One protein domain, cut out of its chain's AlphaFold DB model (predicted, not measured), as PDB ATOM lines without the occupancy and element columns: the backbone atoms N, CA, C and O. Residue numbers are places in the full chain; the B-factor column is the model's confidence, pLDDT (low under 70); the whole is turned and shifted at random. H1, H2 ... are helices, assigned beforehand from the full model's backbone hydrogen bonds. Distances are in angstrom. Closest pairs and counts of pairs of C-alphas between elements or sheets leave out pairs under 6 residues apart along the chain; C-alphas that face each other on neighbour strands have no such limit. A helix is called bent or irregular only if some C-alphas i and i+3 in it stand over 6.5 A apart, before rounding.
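AT A GLANCE: This is residues 25 to 89 of the 114 residues of an uncharacterized protein of Geobacteraceae bacterium (UniProt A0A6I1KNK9). One long helix, H1, makes the longest axis, and three short helices gather around the half of it away from Gln 25. The chain turns at the end of H1 into H2, passes through H3 and folds back, with H4 crossing H1 at residues 33 to 40 and H3 packing on H4, while H2 is near H1 but touches no helix. The printed part has 65 residues with four named helices, H1, H2, H3 and H4 in that order, and no named strand; the class is all helix. The whole is compact, with a radius of gyration of the C-alphas of 11.7 A, yet elongated in outline, with spans of 37, 24 and 19 A.

IN THESE COORDINATES: H1, the longest helix, holds residues 25 to 45 and measures 29.4 A from its first C-alpha, at (183.686, 222.133, 214.035), to its last, at (211.001, 213.679, 220.744). It is neither bent nor irregular, but only just: C-alphas 42 and 45 are 6.1 A apart. H2, residues 51 to 59, is 12.1 A long. H3, residues 64 to 72, is also 12.1 A long. H4, residues 80 to 87, is 10.4 A long and ends at C-alpha 87, (201.932, 213.653, 209.897).

HOW THE PARTS SIT: H1 touches H4 with its residues 33 to 40 alone. Their closest C-alphas, those of Gly 37 and Val 85, are 5.4 A apart, and their lines stand about perpendicular, at 78 degrees. H4 also touches H3, where the closest C-alphas, those of Met 64 and Gly 87, are 6.1 A apart. H3 and H4 run opposite ways at a steep tilt of 48 degrees. H1 and H2 are near each other, with 5 pairs of C-alphas within 10 A and the closest at 8.1 A. H2 and H3 are only just apart, with their closest C-alphas at 8.0 A. H1 and H3 are apart, as are H2 and H4. In H1, H2, H3 and H4 every O i to N i+4 pair is within hydrogen-bond range.

THE WHOLE: The two C-alphas farthest apart in the domain are those of Gln 25 and Lys 74, at 37.6 A; the first and last printed C-alphas, those of Gln 25 and Phe 89, are 19.5 A apart. The printed part has no cut. The links from H1 to H2, of 5 residues, and from H2 to H3, of 4 residues, are tight; the link from H3 to H4, of 7 residues, is short, and no link is long. The mean pLDDT of the printed part is 87.3, and the model's confidence is under 70 at residues 25 to 29 and at residue 89.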
ATOM      1  N   GLN A  25     183.152 223.446 213.656       55.34
ATOM      2  CA  GLN A  25     183.686 222.133 214.035       55.34
ATOM      3  C   GLN A  25     185.086 221.876 213.466       55.34
ATOM      4  O   GLN A  25     185.905 221.235 214.129       55.34
ATOM      5  N   GLU A  26     185.387 222.392 212.274       56.53
ATOM      6  CA  GLU A  26     186.669 222.147 211.605       56.53
ATOM      7  C   GLU A  26     187.842 222.842 212.326       56.53
ATOM      8  O   GLU A  26     188.901 222.242 212.532       56.53
ATOM      9  N   GLU A  27     187.631 224.066 212.823       59.38
ATOM     10  CA  GLU A  27     188.650 224.830 213.557       59.38
ATOM     11  C   GLU A  27     189.004 224.177 214.904       59.38
ATOM     12  O   GLU A  27     190.181 223.987 215.231       59.38
ATOM     13  N   VAL A  28     187.992 223.756 215.673       67.06
ATOM     14  CA  VAL A  28     188.183 223.100 216.979       67.06
ATOM     15  C   VAL A  28     188.955 221.786 216.827       67.06
ATOM     16  O   VAL A  28     189.842 221.479 217.633       67.06
ATOM     17  N   MET A  29     188.671 221.027 215.766       68.69
ATOM     18  CA  MET A  29     189.408 219.804 215.451       68.69
ATOM     19  C   MET A  29     190.871 220.087 215.090       68.69
ATOM     20  O   MET A  29     191.761 219.395 215.591       68.69
ATOM     21  N   GLY A  30     191.144 221.131 214.305       71.19
ATOM     22  CA  GLY A  30     192.507 221.558 213.977       71.19
ATOM     23  C   GLY A  30     193.338 221.943 215.209       71.19
ATOM     24  O   GLY A  30     194.482 221.498 215.359       71.19
ATOM     25  N   VAL A  31     192.755 222.705 216.140       75.31
ATOM     26  CA  VAL A  31     193.417 223.100 217.400       75.31
ATOM     27  C   VAL A  31     193.753 221.878 218.257       75.31
ATOM     28  O   VAL A  31     194.875 221.762 218.759       75.31
ATOM     29  N   LYS A  32     192.816 220.933 218.386       83.00
ATOM     30  CA  LYS A  32     193.012 219.704 219.164       83.00
ATOM     31  C   LYS A  32     194.130 218.833 218.592       83.00
ATOM     32  O   LYS A  32     194.992 218.386 219.348       83.00
ATOM     33  N   THR A  33     194.157 218.637 217.275       84.19
ATOM     34  CA  THR A  33     195.218 217.881 216.589       84.19
ATOM     35  C   THR A  33     196.583 218.530 216.809       84.19
ATOM     36  O   THR A  33     197.549 217.854 217.163       84.19
ATOM     37  N   ARG A  34     196.667 219.863 216.713       83.56
ATOM     38  CA  ARG A  34     197.912 220.591 216.980       83.56
ATOM     39  C   ARG A  34     198.404 220.406 218.414       83.56
ATOM     40  O   ARG A  34     199.589 220.144 218.622       83.56
ATOM     41  N   GLN A  35     197.516 220.530 219.399       86.69
ATOM     42  CA  GLN A  35     197.865 220.321 220.806       86.69
ATOM     43  C   GLN A  35     198.327 218.887 221.077       86.69
ATOM     44  O   GLN A  35     199.288 218.685 221.814       86.69
ATOM     45  N   GLN A  36     197.682 217.894 220.464       89.38
ATOM     46  CA  GLN A  36     198.104 216.500 220.577       89.38
ATOM     47  C   GLN A  36     199.517 216.299 220.028       89.38
ATOM     48  O   GLN A  36     200.338 215.686 220.699       89.38
ATOM     49  N   GLY A  37     199.846 216.859 218.863       89.44
ATOM     50  CA  GLY A  37     201.181 216.666 218.297       89.44
ATOM     51  C   GLY A  37     202.275 217.416 219.055       89.44
ATOM     52  O   GLY A  37     203.400 216.929 219.127       89.44
ATOM     53  N   LEU A  38     201.947 218.548 219.688       89.31
ATOM     54  CA  LEU A  38     202.850 219.212 220.632       89.31
ATOM     55  C   LEU A  38     203.187 218.316 221.827       89.31
ATOM     56  O   LEU A  38     204.363 218.161 222.139       89.31
ATOM     57  N   LYS A  39     202.183 217.660 222.420       92.75
ATOM     58  CA  LYS A  39     202.408 216.706 223.516       92.75
ATOM     59  C   LYS A  39     203.319 215.556 223.097       92.75
ATOM     60  O   LYS A  39     204.262 215.238 223.808       92.75
ATOM     61  N   VAL A  40     203.107 214.988 221.908       93.06
ATOM     62  CA  VAL A  40     203.977 213.915 221.394       93.06
ATOM     63  C   VAL A  40     205.419 214.400 221.228       93.06
ATOM     64  O   VAL A  40     206.357 213.690 221.589       93.06
ATOM     65  N   ILE A  41     205.622 215.617 220.714       91.69
ATOM     66  CA  ILE A  41     206.963 216.201 220.593       91.69
ATOM     67  C   ILE A  41     207.625 216.330 221.968       91.69
ATOM     68  O   ILE A  41     208.785 215.941 222.120       91.69
ATOM     69  N   GLU A  42     206.898 216.851 222.953       92.06
ATOM     70  CA  GLU A  42     207.399 217.052 224.313       92.06
ATOM     71  C   GLU A  42     207.752 215.729 225.002       92.06
ATOM     72  O   GLU A  42     208.844 215.594 225.548       92.06
ATOM     73  N   GLU A  43     206.876 214.731 224.914       94.12
ATOM     74  CA  GLU A  43     207.018 213.468 225.641       94.12
ATOM     75  C   GLU A  43     207.969 212.475 224.956       94.12
ATOM     76  O   GLU A  43     208.639 211.694 225.631       94.12
ATOM     77  N   LYS A  44     208.031 212.469 223.618       94.31
ATOM     78  CA  LYS A  44     208.751 211.434 222.850       94.31
ATOM     79  C   LYS A  44     209.992 211.958 222.148       94.31
ATOM     80  O   LYS A  44     211.000 211.262 222.064       94.31
ATOM     81  N   CYS A  45     209.927 213.165 221.591       93.31
ATOM     82  CA  CYS A  45     211.001 213.679 220.744       93.31
ATOM     83  C   CYS A  45     212.043 214.463 221.544       93.31
ATOM     84  O   CYS A  45     213.238 214.328 221.272       93.31
ATOM     85  N   LEU A  46     211.612 215.255 222.532       94.12
ATOM     86  CA  LEU A  46     212.521 216.072 223.340       94.12
ATOM     87  C   LEU A  46     213.387 215.266 224.311       94.12
ATOM     88  O   LEU A  46     214.415 215.761 224.763       94.12
ATOM     89  N   PHE A  47     213.035 214.005 224.565       92.81
ATOM     90  CA  PHE A  47     213.851 213.104 225.377       92.81
ATOM     91  C   PHE A  47     215.268 212.908 224.799       92.81
ATOM     92  O   PHE A  47     216.248 212.920 225.536       92.81
ATOM     93  N   CYS A  48     215.390 212.792 223.470       96.00
ATOM     94  CA  CYS A  48     216.672 212.587 222.779       96.00
ATOM     95  C   CYS A  48     217.116 213.783 221.920       96.00
ATOM     96  O   CYS A  48     218.228 213.784 221.380       96.00
ATOM     97  N   HIS A  49     216.246 214.767 221.680       95.00
ATOM     98  CA  HIS A  49     216.500 215.882 220.768       95.00
ATOM     99  C   HIS A  49     216.184 217.222 221.411       95.00
ATOM    100  O   HIS A  49     215.303 217.343 222.246       95.00
ATOM    101  N   ASN A  50     216.862 218.271 220.959       94.12
ATOM    102  CA  ASN A  50     216.476 219.625 221.328       94.12
ATOM    103  C   ASN A  50     215.365 220.162 220.411       94.12
ATOM    104  O   ASN A  50     215.197 219.733 219.263       94.12
ATOM    105  N   LYS A  51     214.650 221.171 220.919       90.19
ATOM    106  CA  LYS A  51     213.565 221.864 220.216       90.19
ATOM    107  C   LYS A  51     214.012 222.433 218.864       90.19
ATOM    108  O   LYS A  51     213.314 222.263 217.871       90.19
ATOM    109  N   GLN A  52     215.208 223.027 218.800       91.25
ATOM    110  CA  GLN A  52     215.737 223.665 217.586       91.25
ATOM    111  C   GLN A  52     215.858 222.688 216.410       91.25
ATOM    112  O   GLN A  52     215.557 223.038 215.267       91.25
ATOM    113  N   ARG A  53     216.278 221.446 216.672       92.44
ATOM    114  CA  ARG A  53     216.390 220.401 215.649       92.44
ATOM    115  C   ARG A  53     215.027 220.030 215.069       92.44
ATOM    116  O   ARG A  53     214.925 219.807 213.863       92.44
ATOM    117  N   ILE A  54     214.008 219.965 215.922       89.62
ATOM    118  CA  ILE A  54     212.633 219.632 215.541       89.62
ATOM    119  C   ILE A  54     212.018 220.799 214.764       89.62
ATOM    120  O   ILE A  54     211.559 220.601 213.643       89.62
ATOM    121  N   ASP A  55     212.124 222.023 215.291       87.00
ATOM    122  CA  ASP A  55     211.699 223.262 214.624       87.00
ATOM    123  C   ASP A  55     212.268 223.369 213.207       87.00
ATOM    124  O   ASP A  55     211.549 223.665 212.252       87.00
ATOM    125  N   LYS A  56     213.571 223.098 213.058       89.56
ATOM    126  CA  LYS A  56     214.249 223.134 211.762       89.56
ATOM    127  C   LYS A  56     213.653 222.117 210.790       89.56
ATOM    128  O   LYS A  56     213.386 222.469 209.646       89.56
ATOM    129  N   ALA A  57     213.418 220.883 211.238       88.56
ATOM    130  CA  ALA A  57     212.844 219.844 210.387       88.56
ATOM    131  C   ALA A  57     211.438 220.209 209.894       88.56
ATOM    132  O   ALA A  57     211.135 219.995 208.719       88.56
ATOM    133  N   VAL A  58     210.616 220.804 210.760       84.69
ATOM    134  CA  VAL A  58     209.262 221.220 210.389       84.69
ATOM    135  C   VAL A  58     209.273 222.452 209.483       84.69
ATOM    136  O   VAL A  58     208.562 222.484 208.480       84.69
ATOM    137  N   LYS A  59     210.115 223.450 209.781       85.50
ATOM    138  CA  LYS A  59     210.275 224.653 208.946       85.50
ATOM    139  C   LYS A  59     210.740 224.310 207.530       85.50
ATOM    140  O   LYS A  59     210.267 224.908 206.573       85.50
ATOM    141  N   GLU A  60     211.646 223.345 207.407       88.12
ATOM    142  CA  GLU A  60     212.132 222.827 206.123       88.12
ATOM    143  C   GLU A  60     211.139 221.872 205.440       88.12
ATOM    144  O   GLU A  60     211.464 221.314 204.396       88.12
ATOM    145  N   GLN A  61     209.950 221.657 206.019       84.25
ATOM    146  CA  GLN A  61     208.906 220.771 205.494       84.25
ATOM    147  C   GLN A  61     209.426 219.368 205.165       84.25
ATOM    148  O   GLN A  61     209.010 218.735 204.192       84.25
ATOM    149  N   ARG A  62     210.372 218.876 205.973       85.62
ATOM    150  CA  ARG A  62     210.950 217.552 205.763       85.62
ATOM    151  C   ARG A  62     209.866 216.488 205.873       85.62
ATOM    152  O   ARG A  62     208.904 216.622 206.623       85.62
ATOM    153  N   ASP A  63     210.075 215.395 205.152       87.38
ATOM    154  CA  ASP A  63     209.174 214.250 205.166       87.38
ATOM    155  C   ASP A  63     209.117 213.612 206.565       87.38
ATOM    156  O   ASP A  63     210.036 212.899 206.990       87.38
ATOM    157  N   MET A  64     208.043 213.916 207.296       85.44
ATOM    158  CA  MET A  64     207.858 213.499 208.685       85.44
ATOM    159  C   MET A  64     207.719 211.983 208.819       85.44
ATOM    160  O   MET A  64     208.246 211.430 209.779       85.44
ATOM    161  N   GLU A  65     207.134 211.296 207.834       87.44
ATOM    162  CA  GLU A  65     207.050 209.827 207.805       87.44
ATOM    163  C   GLU A  65     208.452 209.201 207.811       87.44
ATOM    164  O   GLU A  65     208.783 208.359 208.649       87.44
ATOM    165  N   LYS A  66     209.349 209.699 206.949       90.19
ATOM    166  CA  LYS A  66     210.749 209.240 206.908       90.19
ATOM    167  C   LYS A  66     211.527 209.604 208.169       90.19
ATOM    168  O   LYS A  66     212.462 208.895 208.548       90.19
ATOM    169  N   ILE A  67     211.218 210.736 208.801       91.94
ATOM    170  CA  ILE A  67     211.841 211.115 210.073       91.94
ATOM    171  C   ILE A  67     211.395 210.157 211.175       91.94
ATOM    172  O   ILE A  67     212.270 209.576 211.816       91.94
ATOM    173  N   MET A  68     210.088 209.947 211.344       91.69
ATOM    174  CA  MET A  68     209.522 209.043 212.347       91.69
ATOM    175  C   MET A  68     210.073 207.628 212.182       91.69
ATOM    176  O   MET A  68     210.658 207.108 213.126       91.69
ATOM    177  N   GLY A  69     210.069 207.079 210.962       93.81
ATOM    178  CA  GLY A  69     210.635 205.752 210.701       93.81
ATOM    179  C   GLY A  69     212.127 205.632 211.044       93.81
ATOM    180  O   GLY A  69     212.595 204.581 211.476       93.81
ATOM    181  N   ARG A  70     212.910 206.712 210.909       95.50
ATOM    182  CA  ARG A  70     214.307 206.721 211.382       95.50
ATOM    183  C   ARG A  70     214.419 206.813 212.899       95.50
ATOM    184  O   ARG A  70     215.412 206.328 213.431       95.50
ATOM    185  N   MET A  71     213.489 207.483 213.576       95.62
ATOM    186  CA  MET A  71     213.494 207.585 215.038       95.62
ATOM    187  C   MET A  71     213.045 206.274 215.677       95.62
ATOM    188  O   MET A  71     213.654 205.847 216.651       95.62
ATOM    189  N   GLU A  72     212.079 205.578 215.081       95.31
ATOM    190  CA  GLU A  72     211.641 204.251 215.528       95.31
ATOM    191  C   GLU A  72     212.763 203.220 215.413       95.31
ATOM    192  O   GLU A  72     213.057 202.509 216.369       95.31
ATOM    193  N   LYS A  73     213.516 203.237 214.304       97.06
ATOM    194  CA  LYS A  73     214.749 202.437 214.160       97.06
ATOM    195  C   LYS A  73     215.816 202.745 215.219       97.06
ATOM    196  O   LYS A  73     216.729 201.951 215.404       97.06
ATOM    197  N   LYS A  74     215.735 203.906 215.872       95.31
ATOM    198  CA  LYS A  74     216.630 204.338 216.956       95.31
ATOM    199  C   LYS A  74     216.014 204.161 218.347       95.31
ATOM    200  O   LYS A  74     216.599 204.636 219.315       95.31
ATOM    201  N   GLY A  75     214.865 203.492 218.446       95.31
ATOM    202  CA  GLY A  75     214.215 203.152 219.710       95.31
ATOM    203  C   GLY A  75     213.049 204.055 220.114       95.31
ATOM    204  O   GLY A  75     212.524 203.886 221.210       95.31
ATOM    205  N   ALA A  76     212.614 204.999 219.272       96.00
ATOM    206  CA  ALA A  76     211.358 205.700 219.532       96.00
ATOM    207  C   ALA A  76     210.173 204.733 219.388       96.00
ATOM    208  O   ALA A  76     210.125 203.932 218.458       96.00
ATOM    209  N   VAL A  77     209.195 204.837 220.283       95.44
ATOM    210  CA  VAL A  77     207.952 204.064 220.204       95.44
ATOM    211  C   VAL A  77     206.808 205.044 220.001       95.44
ATOM    212  O   VAL A  77     206.516 205.842 220.896       95.44
ATOM    213  N   LEU A  78     206.204 204.990 218.815       93.50
ATOM    214  CA  LEU A  78     205.057 205.798 218.421       93.50
ATOM    215  C   LEU A  78     203.879 204.879 218.100       93.50
ATOM    216  O   LEU A  78     204.018 203.878 217.402       93.50
ATOM    217  N   THR A  79     202.709 205.229 218.608       95.31
ATOM    218  CA  THR A  79     201.436 204.620 218.228       95.31
ATOM    219  C   THR A  79     200.966 205.164 216.884       95.31
ATOM    220  O   THR A  79     201.342 206.265 216.474       95.31
ATOM    221  N   GLU A  80     200.063 204.440 216.225       90.56
ATOM    222  CA  GLU A  80     199.476 204.871 214.949       90.56
ATOM    223  C   GLU A  80     198.848 206.272 215.038       90.56
ATOM    224  O   GLU A  80     199.036 207.122 214.171       90.56
ATOM    225  N   LYS A  81     198.174 206.566 216.155       89.38
ATOM    226  CA  LYS A  81     197.573 207.879 216.403       89.38
ATOM    227  C   LYS A  81     198.621 208.984 216.541       89.38
ATOM    228  O   LYS A  81     198.418 210.085 216.036       89.38
ATOM    229  N   GLU A  82     199.733 208.714 217.218       92.44
ATOM    230  CA  GLU A  82     200.832 209.677 217.348       92.44
ATOM    231  C   GLU A  82     201.490 209.940 215.989       92.44
ATOM    232  O   GLU A  82     201.750 211.098 215.659       92.44
ATOM    233  N   ARG A  83     201.672 208.900 215.161       90.06
ATOM    234  CA  ARG A  83     202.154 209.049 213.778       90.06
ATOM    235  C   ARG A  83     201.228 209.931 212.953       90.06
ATOM    236  O   ARG A  83     201.686 210.887 212.329       90.06
ATOM    237  N   GLN A  84     199.928 209.644 212.993       87.94
ATOM    238  CA  GLN A  84     198.919 210.395 212.254       87.94
ATOM    239  C   GLN A  84     198.951 211.878 212.636       87.94
ATOM    240  O   GLN A  84     199.054 212.745 211.770       87.94
ATOM    241  N   VAL A  85     198.945 212.173 213.938       89.06
ATOM    242  CA  VAL A  85     198.964 213.545 214.451       89.06
ATOM    243  C   VAL A  85     200.245 214.292 214.047       89.06
ATOM    244  O   VAL A  85     200.168 215.448 213.633       89.06
ATOM    245  N   LEU A  86     201.414 213.644 214.096       87.75
ATOM    246  CA  LEU A  86     202.678 214.241 213.642       87.75
ATOM    247  C   LEU A  86     202.738 214.424 212.114       87.75
ATOM    248  O   LEU A  86     203.375 215.363 211.627       87.75
ATOM    249  N   GLY A  87     202.054 213.567 211.353       79.94
ATOM    250  CA  GLY A  87     201.932 213.653 209.897       79.94
ATOM    251  C   GLY A  87     201.193 214.906 209.409       79.94
ATOM    252  O   GLY A  87     201.467 215.383 208.305       79.94
ATOM    253  N   HIS A  88     200.331 215.494 210.245       76.50
ATOM    254  CA  HIS A  88     199.621 216.742 209.945       76.50
ATOM    255  C   HIS A  88     200.510 218.000 210.006       76.50
ATOM    256  O   HIS A  88     200.099 219.055 209.530       76.50
ATOM    257  N   PHE A  89     201.746 217.919 210.517       67.25
ATOM    258  CA  PHE A  89     202.653 219.075 210.628       67.25
ATOM    259  C   PHE A  89     203.398 219.452 209.337       67.25
ATOM    260  O   PHE A  89     204.307 220.284 209.369       67.25
TER     261      PHE A  89